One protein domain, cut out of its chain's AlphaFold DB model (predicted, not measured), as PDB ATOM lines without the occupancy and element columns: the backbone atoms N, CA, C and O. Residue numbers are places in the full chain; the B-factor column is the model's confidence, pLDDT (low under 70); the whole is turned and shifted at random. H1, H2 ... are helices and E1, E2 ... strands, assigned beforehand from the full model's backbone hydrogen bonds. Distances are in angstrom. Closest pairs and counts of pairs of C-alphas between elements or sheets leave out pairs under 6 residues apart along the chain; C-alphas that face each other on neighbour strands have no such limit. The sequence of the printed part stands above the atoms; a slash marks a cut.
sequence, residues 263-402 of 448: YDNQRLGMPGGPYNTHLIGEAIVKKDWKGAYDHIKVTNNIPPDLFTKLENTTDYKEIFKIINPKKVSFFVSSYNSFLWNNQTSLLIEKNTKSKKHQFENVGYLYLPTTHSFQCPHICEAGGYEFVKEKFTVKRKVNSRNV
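Overview. This is residues 263 to 402 of the 448 residues of the protein "TRUD domain-containing protein" of Candidatus Kerfeldbacteria bacterium RIFCSPHIGHO2_02_FULL_42_14 (UniProt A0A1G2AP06). One long helix, H6, forms a spine with a strand hairpin on each of two opposite sides: the longer hairpin of E3 and E4 runs along much of it, and E2 of the shorter hairpin of E1 and E2 packs on its later part. H2, paired with H3 in a helical hairpin, crosses the earlier part of H6, while H5 and then H4 with its loops make one far end of the long axis. The printed part has 140 residues with six named helices followed by four named strands, in two antiparallel two-stranded sheets, E1 - E2 and E3 - E4; the class is mixed, helices and strands. It is only just compact, close to loose, with a radius of gyration of the C-alphas of 17.2 A, and only just elongated, spanning 58 by 29 by 19 A.

Arrangement. E3, residues 378 to 387, and E4, residues 392 to 401, form an antiparallel hairpin at 155 degrees, with N 383 and O 396 within hydrogen-bond range at 2.9 A. E3 bends by 64 degrees at residue 382 and E4 by 56 degrees at residue 395. The closest C-alphas of E3 and H6, residues 325 to 351, are those of Gly 383 and Asn 336, 5.3 A apart. E1, residues 354 to 359, and E2, residues 363 to 368, form another antiparallel hairpin at 148 degrees, with N 357 and O 365 at 2.9 A. The closest C-alphas of E2 and H6 are those of Tyr 366 and Ser 345, 5.0 A apart. H2, residues 277 to 286, touches residues 328 to 338 of H6 alone, about perpendicular at 82 degrees, closest at C-alphas 281 and 332, 4.0 A. H2 and H3, residues 289 to 297, touch as a hairpin at a shallow tilt of 13 degrees, opposite ways, closest at C-alphas 280 and 292, 4.6 A. H5, residues 316 to 322, touches H3 at a steep tilt of 60 degrees, the same way, closest at C-alphas 316 and 289, 5.3 A. H4, residues 304 to 307, is close to H5 but not clearly touching, with C-alphas 306 and 319 at 7.8 A. H1, residues 265 to 268, touches residues 334 to 338 of H6 alone, closest at C-alphas 268 and 334, 6.0 A. Every O i to N i+4 pair is within hydrogen-bond range in H2, H3 and H6, and 2 of 3 in H5; H1 and H4 are too short for such a pair.

Along the chain. H6 measures 38.8 A, from C-alpha 325 at (121.558, -19.050, -46.608) to C-alpha 351 at (90.323, -10.604, -68.013). E3 measures 25.3 A and E4 27.6 A, ending at C-alpha 401 at (95.661, -14.534, -54.405). E2 measures 16.6 A, E1 14.9 A and H2 14.3 A.

Size, cuts and confidence. The C-alphas farthest apart, Asn 312 and Ser 372, are 58.9 A apart. The printed part has no cut and no long link. Mean pLDDT of the printed part is 84.7; 17 residues are under 70, among them 303 to 314.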
ATOM      1  N   TYR A 263     103.858  -7.376 -55.805       79.06
ATOM      2  CA  TYR A 263     105.062  -7.168 -55.018       79.06
ATOM      3  C   TYR A 263     105.690  -5.814 -55.353       79.06
ATOM      4  O   TYR A 263     105.820  -5.484 -56.529       79.06
ATOM      5  N   ASP A 264     106.131  -5.094 -54.324       74.38
ATOM      6  CA  ASP A 264     106.733  -3.761 -54.423       74.38
ATOM      7  C   ASP A 264     108.262  -3.753 -54.545       74.38
ATOM      8  O   ASP A 264     108.939  -4.743 -54.270       74.38
ATOM      9  N   ASN A 265     108.804  -2.579 -54.841       72.25
ATOM     10  CA  ASN A 265     110.206  -2.176 -54.844       72.25
ATOM     11  C   ASN A 265     110.979  -2.741 -53.652       72.25
ATOM     12  O   ASN A 265     112.018  -3.373 -53.829       72.25
ATOM     13  N   GLN A 266     110.434  -2.662 -52.433       67.81
ATOM     14  CA  GLN A 266     111.089  -3.225 -51.241       67.81
ATOM     15  C   GLN A 266     111.376  -4.733 -51.316       67.81
ATOM     16  O   GLN A 266     112.213  -5.262 -50.579       67.81
ATOM     17  N   ARG A 267     110.632  -5.454 -52.157       76.00
ATOM     18  CA  ARG A 267     110.862  -6.864 -52.453       76.00
ATOM     19  C   ARG A 267     112.058  -7.040 -53.381       76.00
ATOM     20  O   ARG A 267     112.851  -7.958 -53.185       76.00
ATOM     21  N   LEU A 268     112.160  -6.151 -54.363       79.44
ATOM     22  CA  LEU A 268     113.159  -6.135 -55.422       79.44
ATOM     23  C   LEU A 268     114.474  -5.455 -55.006       79.44
ATOM     24  O   LEU A 268     115.440  -5.549 -55.753       79.44
ATOM     25  N   GLY A 269     114.552  -4.833 -53.824       76.38
ATOM     26  CA  GLY A 269     115.750  -4.154 -53.307       76.38
ATOM     27  C   GLY A 269     116.280  -4.679 -51.973       76.38
ATOM     28  O   GLY A 269     115.628  -5.448 -51.263       76.38
ATOM     29  N   MET A 270     117.496  -4.243 -51.640       71.88
ATOM     30  CA  MET A 270     118.074  -4.351 -50.295       71.88
ATOM     31  C   MET A 270     118.085  -2.969 -49.630       71.88
ATOM     32  O   MET A 270     118.306  -1.980 -50.326       71.88
ATOM     33  N   PRO A 271     117.920  -2.869 -48.298       66.50
ATOM     34  CA  PRO A 271     118.059  -1.595 -47.596       66.50
ATOM     35  C   PRO A 271     119.424  -0.951 -47.867       66.50
ATOM     36  O   PRO A 271     120.458  -1.617 -47.781       66.50
ATOM     37  N   GLY A 272     119.405   0.331 -48.243       65.75
ATOM     38  CA  GLY A 272     120.597   1.104 -48.608       65.75
ATOM     39  C   GLY A 272     121.276   0.711 -49.930       65.75
ATOM     40  O   GLY A 272     122.328   1.265 -50.235       65.75
ATOM     41  N   GLY A 273     120.709  -0.222 -50.704       71.06
ATOM     42  CA  GLY A 273     121.252  -0.697 -51.981       71.06
ATOM     43  C   GLY A 273     120.272  -0.538 -53.154       71.06
ATOM     44  O   GLY A 273     119.141  -0.099 -52.962       71.06
ATOM     45  N   PRO A 274     120.688  -0.897 -54.382       80.38
ATOM     46  CA  PRO A 274     119.839  -0.833 -55.567       80.38
ATOM     47  C   PRO A 274     118.724  -1.892 -55.566       80.38
ATOM     48  O   PRO A 274     118.801  -2.935 -54.907       80.38
ATOM     49  N   TYR A 275     117.707  -1.645 -56.390       82.12
ATOM     50  CA  TYR A 275     116.552  -2.517 -56.604       82.12
ATOM     51  C   TYR A 275     116.843  -3.694 -57.554       82.12
ATOM     52  O   TYR A 275     116.208  -3.856 -58.590       82.12
ATOM     53  N   ASN A 276     117.833  -4.529 -57.210       90.06
ATOM     54  CA  ASN A 276     118.340  -5.611 -58.065       90.06
ATOM     55  C   ASN A 276     118.249  -7.041 -57.479       90.06
ATOM     56  O   ASN A 276     118.823  -7.972 -58.044       90.06
ATOM     57  N   THR A 277     117.535  -7.274 -56.372       90.62
ATOM     58  CA  THR A 277     117.515  -8.589 -55.690       90.62
ATOM     59  C   THR A 277     116.883  -9.699 -56.521       90.62
ATOM     60  O   THR A 277     117.247 -10.866 -56.371       90.62
ATOM     61  N   HIS A 278     115.975  -9.337 -57.428       92.00
ATOM     62  CA  HIS A 278     115.392 -10.247 -58.406       92.00
ATOM     63  C   HIS A 278     116.392 -10.637 -59.503       92.00
ATOM     64  O   HIS A 278     116.370 -11.786 -59.928       92.00
ATOM     65  N   LEU A 279     117.314  -9.744 -59.885       94.56
ATOM     66  CA  LEU A 279     118.403 -10.033 -60.827       94.56
ATOM     67  C   LEU A 279     119.457 -10.954 -60.189       94.56
ATOM     68  O   LEU A 279     119.878 -11.927 -60.810       94.56
ATOM     69  N   ILE A 280     119.802 -10.733 -58.910       94.50
ATOM     70  CA  ILE A 280     120.625 -11.682 -58.129       94.50
ATOM     71  C   ILE A 280     119.946 -13.065 -58.112       94.50
ATOM     72  O   ILE A 280     120.587 -14.086 -58.357       94.50
ATOM     73  N   GLY A 281     118.635 -13.104 -57.844       95.56
ATOM     74  CA  GLY A 281     117.846 -14.337 -57.837       95.56
ATOM     75  C   GLY A 281     117.804 -15.046 -59.190       95.56
ATOM     76  O   GLY A 281     117.974 -16.263 -59.242       95.56
ATOM     77  N   GLU A 282     117.619 -14.298 -60.276       97.31
ATOM     78  CA  GLU A 282     117.621 -14.811 -61.644       97.31
ATOM     79  C   GLU A 282     118.971 -15.429 -62.018       97.31
ATOM     80  O   GLU A 282     119.020 -16.548 -62.532       97.31
ATOM     81  N   ALA A 283     120.068 -14.731 -61.722       97.25
ATOM     82  CA  ALA A 283     121.416 -15.205 -62.003       97.25
ATOM     83  C   ALA A 283     121.727 -16.507 -61.233       97.25
ATOM     84  O   ALA A 283     122.167 -17.488 -61.834       97.25
ATOM     85  N   ILE A 284     121.360 -16.589 -59.944       95.94
ATOM     86  CA  ILE A 284     121.453 -17.827 -59.143       95.94
ATOM     87  C   ILE A 284     120.641 -18.973 -59.776       95.94
ATOM     88  O   ILE A 284     121.127 -20.102 -59.867       95.94
ATOM     89  N   VAL A 285     119.416 -18.702 -60.240       96.94
ATOM     90  CA  VAL A 285     118.551 -19.691 -60.914       96.94
ATOM     91  C   VAL A 285     119.177 -20.190 -62.222       96.94
ATOM     92  O   VAL A 285     119.134 -21.390 -62.499       96.94
ATOM     93  N   LYS A 286     119.800 -19.294 -62.998       96.75
ATOM     94  CA  LYS A 286     120.526 -19.605 -64.241       96.75
ATOM     95  C   LYS A 286     121.907 -20.246 -64.007       96.75
ATOM     96  O   LYS A 286     122.531 -20.673 -64.972       96.75
ATOM     97  N   LYS A 287     122.361 -20.362 -62.749       95.12
ATOM     98  CA  LYS A 287     123.732 -20.743 -62.340       95.12
ATOM     99  C   LYS A 287     124.825 -19.769 -62.818       95.12
ATOM    100  O   LYS A 287     125.999 -20.129 -62.826       95.12
ATOM    101  N   ASP A 288     124.451 -18.542 -63.169       95.38
ATOM    102  CA  ASP A 288     125.382 -17.454 -63.461       95.38
ATOM    103  C   ASP A 288     125.864 -16.823 -62.146       95.38
ATOM    104  O   ASP A 288     125.349 -15.813 -61.663       95.38
ATOM    105  N   TRP A 289     126.848 -17.464 -61.518       92.31
ATOM    106  CA  TRP A 289     127.398 -16.995 -60.245       92.31
ATOM    107  C   TRP A 289     128.174 -15.683 -60.387       92.31
ATOM    108  O   TRP A 289     128.214 -14.906 -59.432       92.31
ATOM    109  N   LYS A 290     128.734 -15.399 -61.573       91.69
ATOM    110  CA  LYS A 290     129.426 -14.136 -61.848       91.69
ATOM    111  C   LYS A 290     128.431 -12.981 -61.937       91.69
ATOM    112  O   LYS A 290     128.608 -11.995 -61.229       91.69
ATOM    113  N   GLY A 291     127.360 -13.110 -62.723       93.88
ATOM    114  CA  GLY A 291     126.286 -12.116 -62.779       93.88
ATOM    115  C   GLY A 291     125.621 -11.915 -61.416       93.88
ATOM    116  O   GLY A 291     125.392 -10.781 -60.992       93.88
ATOM    117  N   ALA A 292     125.413 -13.000 -60.658       93.31
ATOM    118  CA  ALA A 292     124.924 -12.909 -59.285       93.31
ATOM    119  C   ALA A 292     125.870 -12.073 -58.404       93.31
ATOM    120  O   ALA A 292     125.394 -11.173 -57.710       93.31
ATOM    121  N   TYR A 293     127.187 -12.332 -58.454       89.69
ATOM    122  CA  TYR A 293     128.218 -11.558 -57.752       89.69
ATOM    123  C   TYR A 293     128.228 -10.079 -58.166       89.69
ATOM    124  O   TYR A 293     128.200  -9.191 -57.310       89.69
ATOM    125  N   ASP A 294     128.202  -9.814 -59.474       90.06
ATOM    126  CA  ASP A 294     128.208  -8.467 -60.043       90.06
ATOM    127  C   ASP A 294     126.988  -7.638 -59.608       90.06
ATOM    128  O   ASP A 294     127.111  -6.428 -59.409       90.06
ATOM    129  N   HIS A 295     125.839  -8.278 -59.372       91.31
ATOM    130  CA  HIS A 295     124.669  -7.631 -58.782       91.31
ATOM    131  C   HIS A 295     124.751  -7.478 -57.254       91.31
ATOM    132  O   HIS A 295     124.348  -6.435 -56.739       91.31
ATOM    133  N   ILE A 296     125.263  -8.455 -56.496       87.38
ATOM    134  CA  ILE A 296     125.305  -8.328 -55.028       87.38
ATOM    135  C   ILE A 296     126.409  -7.374 -54.542       87.38
ATOM    136  O   ILE A 296     126.191  -6.678 -53.549       87.38
ATOM    137  N   LYS A 297     127.548  -7.252 -55.239       85.19
ATOM    138  CA  LYS A 297     128.659  -6.376 -54.809       85.19
ATOM    139  C   LYS A 297     128.235  -4.908 -54.651       85.19
ATOM    140  O   LYS A 297     128.621  -4.264 -53.684       85.19
ATOM    141  N   VAL A 298     127.355  -4.414 -55.529       83.38
ATOM    142  CA  VAL A 298     126.845  -3.025 -55.509       83.38
ATOM    143  C   VAL A 298     125.782  -2.761 -54.433       83.38
ATOM    144  O   VAL A 298     125.290  -1.644 -54.312       83.38
ATOM    145  N   THR A 299     125.399  -3.771 -53.645       76.50
ATOM    146  CA  THR A 299     124.386  -3.629 -52.581       76.50
ATOM    147  C   THR A 299     124.962  -3.292 -51.208       76.50
ATOM    148  O   THR A 299     124.186  -3.130 -50.266       76.50
ATOM    149  N   ASN A 300     126.296  -3.262 -51.055       71.44
ATOM    150  CA  ASN A 300     127.011  -3.112 -49.776       71.44
ATOM    151  C   ASN A 300     126.531  -4.071 -48.657       71.44
ATOM    152  O   ASN A 300     126.776  -3.853 -47.475       71.44
ATOM    153  N   ASN A 301     125.841  -5.159 -49.026       68.81
ATOM    154  CA  ASN A 301     125.208  -6.120 -48.115       68.81
ATOM    155  C   ASN A 301     126.043  -7.404 -47.910       68.81
ATOM    156  O   ASN A 301     125.538  -8.396 -47.362       68.81
ATOM    157  N   ILE A 302     127.300  -7.368 -48.360       70.00
ATOM    158  CA  ILE A 302     128.368  -8.342 -48.110       70.00
ATOM    159  C   ILE A 302     129.329  -7.700 -47.091       70.00
ATOM    160  O   ILE A 302     129.660  -6.528 -47.264       70.00
ATOM    161  N   PRO A 303     129.786  -8.415 -46.046       66.50
ATOM    162  CA  PRO A 303     130.796  -7.889 -45.127       66.50
ATOM    163  C   PRO A 303     132.092  -7.487 -45.861       66.50
ATOM    164  O   PRO A 303     132.539  -8.261 -46.710       66.50
ATOM    165  N   PRO A 304     132.738  -6.352 -45.523       64.31
ATOM    166  CA  PRO A 304     134.036  -5.957 -46.084       64.31
ATOM    167  C   PRO A 304     135.082  -7.083 -46.034       64.31
ATOM    168  O   PRO A 304     135.715  -7.391 -47.039       64.31
ATOM    169  N   ASP A 305     135.153  -7.786 -44.903       64.88
ATOM    170  CA  ASP A 305     136.078  -8.897 -44.628       64.88
ATOM    171  C   ASP A 305     135.851 -10.150 -45.504       64.88
ATOM    172  O   ASP A 305     136.638 -11.098 -45.454       64.88
ATOM    173  N   LEU A 306     134.752 -10.201 -46.272       64.12
ATOM    174  CA  LEU A 306     134.563 -11.211 -47.313       64.12
ATOM    175  C   LEU A 306     135.292 -10.819 -48.600       64.12
ATOM    176  O   LEU A 306     135.880 -11.694 -49.224       64.12
ATOM    177  N   PHE A 307     135.280  -9.542 -48.994       62.38
ATOM    178  CA  PHE A 307     135.887  -9.098 -50.253       62.38
ATOM    179  C   PHE A 307     137.394  -9.378 -50.283       62.38
ATOM    180  O   PHE A 307     137.880  -9.949 -51.255       62.38
ATOM    181  N   THR A 308     138.108  -9.115 -49.185       58.84
ATOM    182  CA  THR A 308     139.555  -9.384 -49.061       58.84
ATOM    183  C   THR A 308     139.924 -10.871 -49.136       58.84
ATOM    184  O   THR A 308     141.072 -11.207 -49.407       58.84
ATOM    185  N   LYS A 309     138.967 -11.789 -48.942       58.56
ATOM    186  CA  LYS A 309     139.160 -13.236 -49.168       58.56
ATOM    187  C   LYS A 309     138.851 -13.679 -50.599       58.56
ATOM    188  O   LYS A 309     139.041 -14.849 -50.920       58.56
ATOM    189  N   LEU A 310     138.335 -12.782 -51.438       57.72
ATOM    190  CA  LEU A 310     137.710 -13.106 -52.722       57.72
ATOM    191  C   LEU A 310     138.368 -12.432 -53.929       57.72
ATOM    192  O   LEU A 310     138.056 -12.818 -55.051       57.72
ATOM    193  N   GLU A 311     139.317 -11.513 -53.727       57.16
ATOM    194  CA  GLU A 311     140.045 -10.826 -54.812       57.16
ATOM    195  C   GLU A 311     140.773 -11.784 -55.779       57.16
ATOM    196  O   GLU A 311     140.985 -11.428 -56.934       57.16
ATOM    197  N   ASN A 312     141.060 -13.024 -55.356       58.62
ATOM    198  CA  ASN A 312     141.704 -14.066 -56.169       58.62
ATOM    199  C   ASN A 312     140.797 -15.274 -56.511       58.62
ATOM    200  O   ASN A 312     141.292 -16.298 -56.978       58.62
ATOM    201  N   THR A 313     139.483 -15.215 -56.250       63.56
ATOM    202  CA  THR A 313     138.582 -16.377 -56.421       63.56
ATOM    203  C   THR A 313     137.806 -16.329 -57.740       63.56
ATOM    204  O   THR A 313     136.983 -15.441 -57.952       63.56
ATOM    205  N   THR A 314     138.000 -17.334 -58.599       67.50
ATOM    206  CA  THR A 314     137.214 -17.528 -59.835       67.50
ATOM    207  C   THR A 314     135.863 -18.216 -59.601       67.50
ATOM    208  O   THR A 314     134.947 -18.046 -60.407       67.50
ATOM    209  N   ASP A 315     135.695 -18.953 -58.496       83.69
ATOM    210  CA  ASP A 315     134.412 -19.560 -58.118       83.69
ATOM    211  C   ASP A 315     133.545 -18.616 -57.266       83.69
ATOM    212  O   ASP A 315     133.499 -18.673 -56.032       83.69
ATOM    213  N   TYR A 316     132.788 -17.760 -57.952       86.06
ATOM    214  CA  TYR A 316     131.818 -16.856 -57.330       86.06
ATOM    215  C   TYR A 316     130.716 -17.569 -56.519       86.06
ATOM    216  O   TYR A 316     130.012 -16.913 -55.745       86.06
ATOM    217  N   LYS A 317     130.533 -18.892 -56.651       88.62
ATOM    218  CA  LYS A 317     129.527 -19.648 -55.891       88.62
ATOM    219  C   LYS A 317     129.870 -19.740 -54.405       88.62
ATOM    220  O   LYS A 317     128.962 -19.677 -53.573       88.62
ATOM    221  N   GLU A 318     131.155 -19.843 -54.059       85.50
ATOM    222  CA  GLU A 318     131.604 -19.970 -52.665       85.50
ATOM    223  C   GLU A 318     131.221 -18.741 -51.827       85.50
ATOM    224  O   GLU A 318     130.826 -18.871 -50.668       85.50
ATOM    225  N   ILE A 319     131.197 -17.559 -52.450       83.50
ATOM    226  CA  ILE A 319     130.728 -16.296 -51.857       83.50
ATOM    227  C   ILE A 319     129.328 -16.469 -51.256       83.50
ATOM    228  O   ILE A 319     129.077 -16.132 -50.096       83.50
ATOM    229  N   PHE A 320     128.414 -17.055 -52.030       87.44
ATOM    230  CA  PHE A 320     127.032 -17.260 -51.614       87.44
ATOM    231  C   PHE A 320     126.875 -18.398 -50.592       87.44
ATOM    232  O   PHE A 320     125.866 -18.415 -49.890       87.44
ATOM    233  N   LYS A 321     127.843 -19.318 -50.457       86.50
ATOM    234  CA  LYS A 321     127.853 -20.316 -49.368       86.50
ATOM    235  C   LYS A 321     128.237 -19.713 -48.015       86.50
ATOM    236  O   LYS A 321     127.765 -20.188 -46.987       86.50
ATOM    237  N   ILE A 322     129.092 -18.687 -48.015       80.75
ATOM    238  CA  ILE A 322     129.548 -17.999 -46.795       80.75
ATOM    239  C   ILE A 322     128.479 -17.009 -46.292       80.75
ATOM    240  O   ILE A 322     128.319 -16.803 -45.087       80.75
ATOM    241  N   ILE A 323     127.714 -16.409 -47.209       81.00
ATOM    242  CA  ILE A 323     126.563 -15.557 -46.885       81.00
ATOM    243  C   ILE A 323     125.453 -16.384 -46.214       81.00
ATOM    244  O   ILE A 323     125.204 -17.533 -46.566       81.00
ATOM    245  N   ASN A 324     124.728 -15.773 -45.267       80.19
ATOM    246  CA  ASN A 324     123.566 -16.375 -44.605       80.19
ATOM    247  C   ASN A 324     122.607 -17.025 -45.640       80.19
ATOM    248  O   ASN A 324     122.033 -16.300 -46.462       80.19
ATOM    249  N   PRO A 325     122.352 -18.350 -45.592       83.31
ATOM    250  CA  PRO A 325     121.558 -19.050 -46.608       83.31
ATOM    251  C   PRO A 325     120.087 -18.607 -46.649       83.31
ATOM    252  O   PRO A 325     119.413 -18.787 -47.667       83.31
ATOM    253  N   LYS A 326     119.572 -17.954 -45.592       82.81
ATOM    254  CA  LYS A 326     118.263 -17.280 -45.631       82.81
ATOM    255  C   LYS A 326     118.278 -16.059 -46.574       82.81
ATOM    256  O   LYS A 326     117.273 -15.810 -47.232       82.81
ATOM    257  N   LYS A 327     119.407 -15.342 -46.703       85.75
ATOM    258  CA  LYS A 327     119.587 -14.225 -47.658       85.75
ATOM    259  C   LYS A 327     119.657 -14.742 -49.107       85.75
ATOM    260  O   LYS A 327     118.991 -14.188 -49.975       85.75
ATOM    261  N   VAL A 328     120.338 -15.867 -49.353       89.62
ATOM    262  CA  VAL A 328     120.356 -16.535 -50.677       89.62
ATOM    263  C   VAL A 328     118.953 -16.996 -51.093       89.62
ATOM    264  O   VAL A 328     118.494 -16.712 -52.199       89.62
ATOM    265  N   SER A 329     118.223 -17.628 -50.167       89.56
ATOM    266  CA  SER A 329     116.821 -18.013 -50.369       89.56
ATOM    267  C   SER A 329     115.904 -16.813 -50.648       89.56
ATOM    268  O   SER A 329     114.938 -16.949 -51.400       89.56
ATOM    269  N   PHE A 330     116.192 -15.645 -50.064       88.31
ATOM    270  CA  PHE A 330     115.456 -14.409 -50.325       88.31
ATOM    271  C   PHE A 330     115.674 -13.897 -51.758       88.31
ATOM    272  O   PHE A 330     114.687 -13.553 -52.401       88.31
ATOM    273  N   PHE A 331     116.898 -13.932 -52.306       91.50
ATOM    274  CA  PHE A 331     117.153 -13.532 -53.701       91.50
ATOM    275  C   PHE A 331     116.347 -14.380 -54.697       91.50
ATOM    276  O   PHE A 331     115.573 -13.842 -55.489       91.50
ATOM    277  N   VAL A 332     116.420 -15.714 -54.592       93.81
ATOM    278  CA  VAL A 332     115.606 -16.626 -55.424       93.81
ATOM    279  C   VAL A 332     114.105 -16.362 -55.229       93.81
ATOM    280  O   VAL A 332     113.330 -16.372 -56.187       93.81
ATOM    281  N   SER A 333     113.675 -16.049 -54.001       90.75
ATOM    282  CA  SER A 333     112.280 -15.692 -53.734       90.75
ATOM    283  C   SER A 333     111.873 -14.286 -54.198       90.75
ATOM    284  O   SER A 333     110.668 -14.039 -54.263       90.75
ATOM    285  N   SER A 334     112.813 -13.390 -54.503       90.75
ATOM    286  CA  SER A 334     112.569 -12.081 -55.121       90.75
ATOM    287  C   SER A 334     112.379 -12.217 -56.633       90.75
ATOM    288  O   SER A 334     111.442 -11.651 -57.193       90.75
ATOM    289  N   TYR A 335     113.149 -13.088 -57.292       94.69
ATOM    290  CA  TYR A 335     112.896 -13.424 -58.698       94.69
ATOM    291  C   TYR A 335     111.503 -14.043 -58.906       94.69
ATOM    292  O   TYR A 335     110.771 -13.642 -59.807       94.69
ATOM    293  N   ASN A 336     111.063 -14.931 -58.004       93.88
ATOM    294  CA  ASN A 336     109.678 -15.428 -58.001       93.88
ATOM    295  C   ASN A 336     108.628 -14.309 -57.894       93.88
ATOM    296  O   ASN A 336     107.548 -14.430 -58.468       93.88
ATOM    297  N   SER A 337     108.924 -13.250 -57.139       89.88
ATOM    298  CA  SER A 337     108.034 -12.101 -56.971       89.88
ATOM    299  C   SER A 337     107.884 -11.308 -58.268       89.88
ATOM    300  O   SER A 337     106.764 -11.000 -58.663       89.88
ATOM    301  N   PHE A 338     108.996 -11.067 -58.966       91.88
ATOM    302  CA  PHE A 338     109.003 -10.458 -60.297       91.88
ATOM    303  C   PHE A 338     108.214 -11.297 -61.321       91.88
ATOM    304  O   PHE A 338     107.325 -10.778 -61.995       91.88
ATOM    305  N   LEU A 339     108.460 -12.612 -61.380       94.62
ATOM    306  CA  LEU A 339     107.727 -13.520 -62.274       94.62
ATOM    307  C   LEU A 339     106.215 -13.520 -61.999       94.62
ATOM    308  O   LEU A 339     105.415 -13.482 -62.933       94.62
ATOM    309  N   TRP A 340     105.814 -13.532 -60.724       93.94
ATOM    310  CA  TRP A 340     104.400 -13.524 -60.351       93.94
ATOM    311  C   TRP A 340     103.718 -12.174 -60.621       93.94
ATOM    312  O   TRP A 340     102.563 -12.165 -61.047       93.94
ATOM    313  N   ASN A 341     104.418 -11.045 -60.445       91.75
ATOM    314  CA  ASN A 341     103.919  -9.727 -60.859       91.75
ATOM    315  C   ASN A 341     103.566  -9.718 -62.348       91.75
ATOM    316  O   ASN A 341     102.442  -9.375 -62.707       91.75
ATOM    317  N   ASN A 342     104.494 -10.162 -63.198       94.25
ATOM    318  CA  ASN A 342     104.297 -10.185 -64.646       94.25
ATOM    319  C   ASN A 342     103.127 -11.099 -65.043       94.25
ATOM    320  O   ASN A 342     102.250 -10.682 -65.797       94.25
ATOM    321  N   GLN A 343     103.051 -12.308 -64.473       95.62
ATOM    322  CA  GLN A 343     101.951 -13.242 -64.734       95.62
ATOM    323  C   GLN A 343     100.586 -12.677 -64.303       95.62
ATOM    324  O   GLN A 343      99.599 -12.800 -65.027       95.62
ATOM    325  N   THR A 344     100.522 -12.023 -63.142       92.19
ATOM    326  CA  THR A 344      99.288 -11.413 -62.615       92.19
ATOM    327  C   THR A 344      98.864 -10.191 -63.421       92.19
ATOM    328  O   THR A 344      97.679  -9.992 -63.665       92.19
ATOM    329  N   SER A 345      99.833  -9.409 -63.892       93.00
ATOM    330  CA  SER A 345      99.623  -8.257 -64.766       93.00
ATOM    331  C   SER A 345      98.991  -8.663 -66.100       93.00
ATOM    332  O   SER A 345      97.958  -8.114 -66.479       93.00
ATOM    333  N   LEU A 346      99.517  -9.711 -66.745       95.56
ATOM    334  CA  LEU A 346      98.928 -10.301 -67.956       95.56
ATOM    335  C   LEU A 346      97.535 -10.904 -67.696       95.56
ATOM    336  O   LEU A 346      96.644 -10.822 -68.542       95.56
ATOM    337  N   LEU A 347      97.316 -11.494 -66.515       94.69
ATOM    338  CA  LEU A 347      96.004 -12.013 -66.120       94.69
ATOM    339  C   LEU A 347      94.967 -10.886 -65.973       94.69
ATOM    340  O   LEU A 347      93.821 -11.065 -66.386       94.69
ATOM    341  N   ILE A 348      95.366  -9.730 -65.434       89.75
ATOM    342  CA  ILE A 348      94.511  -8.544 -65.299       89.75
ATOM    343  C   ILE A 348      94.208  -7.926 -66.663       89.75
ATOM    344  O   ILE A 348      93.040  -7.675 -66.947       89.75
ATOM    345  N   GLU A 349      95.218  -7.761 -67.521       95.12
ATOM    346  CA  GLU A 349      95.057  -7.292 -68.906       95.12
ATOM    347  C   GLU A 349      94.038  -8.137 -69.681       95.12
ATOM    348  O   GLU A 349      93.107  -7.604 -70.283       95.12
ATOM    349  N   LYS A 350      94.179  -9.467 -69.620       95.19
ATOM    350  CA  LYS A 350      93.342 -10.402 -70.381       95.19
ATOM    351  C   LYS A 350      91.889 -10.462 -69.902       95.19
ATOM    352  O   LYS A 350      91.003 -10.699 -70.720       95.19
ATOM    353  N   ASN A 351      91.640 -10.322 -68.599       92.69
ATOM    354  CA  ASN A 351      90.323 -10.604 -68.013       92.69
ATOM    355  C   ASN A 351      89.587  -9.360 -67.507       92.69
ATOM    356  O   ASN A 351      88.430  -9.468 -67.127       92.69
ATOM    357  N   THR A 352      90.199  -8.180 -67.410       87.50
ATOM    358  CA  THR A 352      89.521  -6.992 -66.862       87.50
ATOM    359  C   THR A 352      89.963  -5.723 -67.578       87.50
ATOM    360  O   THR A 352      91.144  -5.530 -67.864       87.50
ATOM    361  N   LYS A 353      89.009  -4.814 -67.837       87.88
ATOM    362  CA  LYS A 353      89.311  -3.475 -68.363       87.88
ATOM    363  C   LYS A 353      90.324  -2.804 -67.442       87.88
ATOM    364  O   LYS A 353      90.064  -2.590 -66.259       87.88
ATOM    365  N   SER A 354      91.496  -2.526 -67.990       90.19
ATOM    366  CA  SER A 354      92.677  -2.151 -67.228       90.19
ATOM    367  C   SER A 354      93.532  -1.156 -68.001       90.19
ATOM    368  O   SER A 354      93.340  -0.927 -69.196       90.19
ATOM    369  N   LYS A 355      94.457  -0.516 -67.291       88.44
ATOM    370  CA  LYS A 355      95.449   0.403 -67.849       88.44
ATOM    371  C   LYS A 355      96.831  -0.034 -67.386       88.44
ATOM    372  O   LYS A 355      96.989  -0.513 -66.264       88.44
ATOM    373  N   LYS A 356      97.823   0.125 -68.258       91.56
ATOM    374  CA  LYS A 356      99.233  -0.104 -67.943       91.56
ATOM    375  C   LYS A 356      99.776   1.098 -67.174       91.56
ATOM    376  O   LYS A 356      99.644   2.229 -67.641       91.56
ATOM    377  N   HIS A 357     100.382   0.849 -66.024       83.00
ATOM    378  CA  HIS A 357     101.037   1.853 -65.192       83.00
ATOM    379  C   HIS A 357     102.513   1.498 -65.034       83.00
ATOM    380  O   HIS A 357     102.869   0.321 -64.972       83.00
ATOM    381  N   GLN A 358     103.366   2.517 -65.000       85.56
ATOM    382  CA  GLN A 358     104.767   2.356 -64.641       85.56
ATOM    383  C   GLN A 358     104.875   2.436 -63.122       85.56
ATOM    384  O   GLN A 358     104.496   3.441 -62.532       85.56
ATOM    385  N   PHE A 359     105.385   1.376 -62.512       78.38
ATOM    386  CA  PHE A 359     105.837   1.383 -61.131       78.38
ATOM    387  C   PHE A 359     107.347   1.615 -61.175       78.38
ATOM    388  O   PHE A 359     108.060   0.925 -61.917       78.38
ATOM    389  N   GLU A 360     107.844   2.600 -60.423       75.12
ATOM    390  CA  GLU A 360     109.288   2.785 -60.228       75.12
ATOM    391  C   GLU A 360     109.900   1.446 -59.795       75.12
ATOM    392  O   GLU A 360     109.253   0.739 -59.043       75.12
ATOM    393  N   ASN A 361     111.092   1.064 -60.263       76.88
ATOM    394  CA  ASN A 361     111.848  -0.140 -59.851       76.88
ATOM    395  C   ASN A 361     111.200  -1.541 -60.059       76.88
ATOM    396  O   ASN A 361     111.937  -2.516 -60.212       76.88
ATOM    397  N   VAL A 362     109.871  -1.674 -60.129       79.44
ATOM    398  CA  VAL A 362     109.132  -2.907 -60.480       79.44
ATOM    399  C   VAL A 362     108.861  -3.018 -61.985       79.44
ATOM    400  O   VAL A 362     108.827  -4.127 -62.519       79.44
ATOM    401  N   GLY A 363     108.703  -1.891 -62.684       84.50
ATOM    402  CA  GLY A 363     108.396  -1.849 -64.114       84.50
ATOM    403  C   GLY A 363     106.901  -1.705 -64.410       84.50
ATOM    404  O   GLY A 363     106.133  -1.180 -63.607       84.50
ATOM    405  N   TYR A 364     106.469  -2.116 -65.604       88.88
ATOM    406  CA  TYR A 364     105.098  -1.871 -66.058       88.88
ATOM    407  C   TYR A 364     104.123  -2.977 -65.645       88.88
ATOM    408  O   TYR A 364     104.272  -4.119 -66.083       88.88
ATOM    409  N   LEU A 365     103.065  -2.619 -64.913       89.38
ATOM    410  CA  LEU A 365     101.999  -3.541 -64.511       89.38
ATOM    411  C   LEU A 365     100.604  -2.987 -64.839       89.38
ATOM    412  O   LEU A 365     100.401  -1.773 -64.895       89.38
ATOM    413  N   TYR A 366      99.629  -3.872 -65.051       88.94
ATOM    414  CA  TYR A 366      98.237  -3.490 -65.295       88.94
ATOM    415  C   TYR A 366      97.446  -3.310 -63.995       88.94
ATOM    416  O   TYR A 366      97.551  -4.115 -63.069       88.94
ATOM    417  N   LEU A 367      96.605  -2.278 -63.944       85.12
ATOM    418  CA  LEU A 367      95.609  -2.078 -62.890       85.12
ATOM    419  C   LEU A 367      94.202  -2.000 -63.492       85.12
ATOM    420  O   LEU A 367      94.043  -1.410 -64.564       85.12
ATOM    421  N   PRO A 368      93.173  -2.560 -62.830       83.50
ATOM    422  CA  PRO A 368      91.794  -2.460 -63.296       83.50
ATOM    423  C   PRO A 368      91.308  -1.003 -63.260       83.50
ATOM    424  O   PRO A 368      91.510  -0.291 -62.279       83.50
ATOM    425  N   THR A 369      90.624  -0.571 -64.318       81.75
ATOM    426  CA  THR A 369      90.007   0.764 -64.429       81.75
ATOM    427  C   THR A 369      88.501   0.746 -64.161       81.75
ATOM    428  O   THR A 369      87.855   1.792 -64.158       81.75
ATOM    429  N   THR A 370      87.929  -0.437 -63.916       75.88
ATOM    430  CA  THR A 370      86.497  -0.653 -63.679       75.88
ATOM    431  C   THR A 370      86.237  -1.421 -62.390       75.88
ATOM    432  O   THR A 370      87.014  -2.295 -62.018       75.88
ATOM    433  N   HIS A 371      85.088  -1.166 -61.760       65.12
ATOM    434  CA  HIS A 371      84.641  -1.897 -60.567       65.12
ATOM    435  C   HIS A 371      84.295  -3.374 -60.836       65.12
ATOM    436  O   HIS A 371      84.362  -4.192 -59.923       65.12
ATOM    437  N   SER A 372      83.956  -3.737 -62.077       71.19
ATOM    438  CA  SER A 372      83.841  -5.134 -62.499       71.19
ATOM    439  C   SER A 372      85.231  -5.766 -62.592       71.19
ATOM    440  O   SER A 372      86.001  -5.416 -63.487       71.19
ATOM    441  N   PHE A 373      85.529  -6.704 -61.694       78.44
ATOM    442  CA  PHE A 373      86.771  -7.472 -61.685       78.44
ATOM    443  C   PHE A 373      86.470  -8.939 -62.008       78.44
ATOM    444  O   PHE A 373      85.727  -9.590 -61.280       78.44
ATOM    445  N   GLN A 374      87.017  -9.444 -63.115       83.56
ATOM    446  CA  GLN A 374      86.690 -10.767 -63.674       83.56
ATOM    447  C   GLN A 374      87.906 -11.714 -63.727       83.56
ATOM    448  O   GLN A 374      87.858 -12.754 -64.379       83.56
ATOM    449  N   CYS A 375      89.008 -11.382 -63.047       82.94
ATOM    450  CA  CYS A 375      90.166 -12.278 -62.983       82.94
ATOM    451  C   CYS A 375      89.933 -13.416 -61.969       82.94
ATOM    452  O   CYS A 375      89.275 -13.194 -60.948       82.94
ATOM    453  N   PRO A 376      90.541 -14.600 -62.178       86.50
ATOM    454  CA  PRO A 376      90.614 -15.653 -61.167       86.50
ATOM    455  C   PRO A 376      91.109 -15.141 -59.809       86.50
ATOM    456  O   PRO A 376      92.008 -14.301 -59.740       86.50
ATOM    457  N   HIS A 377      90.575 -15.693 -58.716       83.75
ATOM    458  CA  HIS A 377      91.011 -15.324 -57.365       83.75
ATOM    459  C   HIS A 377      92.483 -15.658 -57.099       83.75
ATOM    460  O   HIS A 377      93.126 -14.942 -56.338       83.75
ATOM    461  N   ILE A 378      93.019 -16.708 -57.730       86.81
ATOM    462  CA  ILE A 378      94.398 -17.182 -57.575       86.81
ATOM    463  C   ILE A 378      95.121 -17.072 -58.919       86.81
ATOM    464  O   ILE A 378      94.604 -17.510 -59.946       86.81
ATOM    465  N   CYS A 379      96.334 -16.525 -58.897       88.88
ATOM    466  CA  CYS A 379      97.275 -16.567 -60.008       88.88
ATOM    467  C   CYS A 379      98.387 -17.564 -59.683       88.88
ATOM    468  O   CYS A 379      99.036 -17.472 -58.633       88.88
ATOM    469  N   GLU A 380      98.603 -18.505 -60.598       93.12
ATOM    470  CA  GLU A 380      99.710 -19.451 -60.556       93.12
ATOM    471  C   GLU A 380     100.816 -19.002 -61.512       93.12
ATOM    472  O   GLU A 380     100.582 -18.794 -62.702       93.12
ATOM    473  N   ALA A 381     102.034 -18.869 -60.989       92.56
ATOM    474  CA  ALA A 381     103.220 -18.534 -61.768       92.56
ATOM    475  C   ALA A 381     104.313 -19.587 -61.570       92.56
ATOM    476  O   ALA A 381     104.561 -20.055 -60.452       92.56
ATOM    477  N   GLY A 382     105.018 -19.927 -62.649       95.00
ATOM    478  CA  GLY A 382     106.236 -20.728 -62.564       95.00
ATOM    479  C   GLY A 382     107.303 -20.020 -61.724       95.00
ATOM    480  O   GLY A 382     107.422 -18.796 -61.737       95.00
ATOM    481  N   GLY A 383     108.089 -20.786 -60.973       95.69
ATOM    482  CA  GLY A 383     109.179 -20.245 -60.174       95.69
ATOM    483  C   GLY A 383     110.076 -21.317 -59.571       95.69
ATOM    484  O   GLY A 383     110.174 -22.440 -60.072       95.69
ATOM    485  N   TYR A 384     110.768 -20.944 -58.498       96.12
ATOM    486  CA  TYR A 384     111.973 -21.622 -58.038       96.12
ATOM    487  C   TYR A 384     112.064 -21.697 -56.510       96.12
ATOM    488  O   TYR A 384     111.636 -20.789 -55.795       96.12
ATOM    489  N   GLU A 385     112.621 -22.784 -55.985       92.88
ATOM    490  CA  GLU A 385     112.903 -22.973 -54.559       92.88
ATOM    491  C   GLU A 385     114.395 -23.233 -54.376       92.88
ATOM    492  O   GLU A 385     114.965 -24.089 -55.055       92.88
ATOM    493  N   PHE A 386     115.017 -22.507 -53.448       93.00
ATOM    494  CA  PHE A 386     116.404 -22.731 -53.064       93.00
ATOM    495  C   PHE A 386     116.478 -23.809 -51.976       93.00
ATOM    496  O   PHE A 386     116.008 -23.608 -50.856       93.00
ATOM    497  N   VAL A 387     117.068 -24.953 -52.315       92.06
ATOM    498  CA  VAL A 387     117.310 -26.084 -51.411       92.06
ATOM    499  C   VAL A 387     118.639 -25.836 -50.704       92.06
ATOM    500  O   VAL A 387     119.710 -26.058 -51.276       92.06
ATOM    501  N   LYS A 388     118.560 -25.336 -49.468       87.38
ATOM    502  CA  LYS A 388     119.702 -24.829 -48.687       87.38
ATOM    503  C   LYS A 388     120.766 -25.906 -48.462       87.38
ATOM    504  O   LYS A 388     121.950 -25.633 -48.604       87.38
ATOM    505  N   GLU A 389     120.331 -27.131 -48.186       86.62
ATOM    506  CA  GLU A 389     121.163 -28.280 -47.812       86.62
ATOM    507  C   GLU A 389     122.016 -28.778 -48.984       86.62
ATOM    508  O   GLU A 389     123.145 -29.220 -48.799       86.62
ATOM    509  N   LYS A 390     121.472 -28.700 -50.205       90.00
ATOM    510  CA  LYS A 390     122.157 -29.105 -51.443       90.00
ATOM    511  C   LYS A 390     122.824 -27.930 -52.162       90.00
ATOM    512  O   LYS A 390     123.561 -28.148 -53.119       90.00
ATOM    513  N   PHE A 391     122.544 -26.698 -51.733       90.00
ATOM    514  CA  PHE A 391     122.916 -25.467 -52.427       90.00
ATOM    515  C   PHE A 391     122.487 -25.478 -53.912       90.00
ATOM    516  O   PHE A 391     123.249 -25.139 -54.822       90.00
ATOM    517  N   THR A 392     121.255 -25.931 -54.167       92.50
ATOM    518  CA  THR A 392     120.673 -26.060 -55.512       92.50
ATOM    519  C   THR A 392     119.324 -25.366 -55.617       92.50
ATOM    520  O   THR A 392     118.631 -25.140 -54.628       92.50
ATOM    521  N   VAL A 393     118.927 -25.050 -56.847       95.50
ATOM    522  CA  VAL A 393     117.593 -24.545 -57.166       95.50
ATOM    523  C   VAL A 393     116.777 -25.654 -57.832       95.50
ATOM    524  O   VAL A 393     117.266 -26.317 -58.744       95.50
ATOM    525  N   LYS A 394     115.521 -25.828 -57.408       95.75
ATOM    526  CA  LYS A 394     114.512 -26.669 -58.083       95.75
ATOM    527  C   LYS A 394     113.343 -25.810 -58.575       95.75
ATOM    528  O   LYS A 394     113.068 -24.759 -57.997       95.75
ATOM    529  N   ARG A 395     112.639 -26.252 -59.622       96.56
ATOM    530  CA  ARG A 395     111.385 -25.617 -60.069       96.56
ATOM    531  C   ARG A 395     110.259 -25.857 -59.053       96.56
ATOM    532  O   ARG A 395     110.241 -26.881 -58.373       96.56
ATOM    533  N   LYS A 396     109.314 -24.923 -58.984       93.12
ATOM    534  CA  LYS A 396     108.037 -25.014 -58.255       93.12
ATOM    535  C   LYS A 396     106.987 -24.121 -58.919       93.12
ATOM    536  O   LYS A 396     107.327 -23.231 -59.695       93.12
ATOM    537  N   VAL A 397     105.724 -24.319 -58.559       91.88
ATOM    538  CA  VAL A 397     104.644 -23.361 -58.835       91.88
ATOM    539  C   VAL A 397     104.487 -22.433 -57.624       91.88
ATOM    540  O   VAL A 397     104.654 -22.858 -56.476       91.88
ATOM    541  N   ASN A 398     104.228 -21.151 -57.875       85.12
ATOM    542  CA  ASN A 398     103.803 -20.168 -56.883       85.12
ATOM    543  C   ASN A 398     102.331 -19.830 -57.132       85.12
ATOM    544  O   ASN A 398     102.030 -19.121 -58.089       85.12
ATOM    545  N   SER A 399     101.446 -20.300 -56.259       84.44
ATOM    546  CA  SER A 399     100.018 -19.965 -56.270       84.44
ATOM    547  C   SER A 399      99.762 -18.892 -55.206       84.44
ATOM    548  O   SER A 399     100.214 -19.030 -54.068       84.44
ATOM    549  N   ARG A 400      99.094 -17.794 -55.576       80.06
ATOM    550  CA  ARG A 400      98.845 -16.639 -54.693       80.06
ATOM    551  C   ARG A 400      97.580 -15.897 -55.118       80.06
ATOM    552  O   ARG A 400      97.290 -15.806 -56.308       80.06
ATOM    553  N   ASN A 401      96.861 -15.331 -54.149       80.38
ATOM    554  CA  ASN A 401      95.661 -14.534 -54.405       80.38
ATOM    555  C   ASN A 401      95.979 -13.302 -55.270       80.38
ATOM    556  O   ASN A 401      96.908 -12.568 -54.944       80.38
ATOM    557  N   VAL A 402      95.205 -13.057 -56.329       80.25
ATOM    558  CA  VAL A 402      95.328 -11.887 -57.224       80.25
ATOM    559  C   VAL A 402      94.844 -10.613 -56.546       80.25
ATOM    560  O   VAL A 402      95.460  -9.558 -56.683       80.25
TER     561      VAL A 402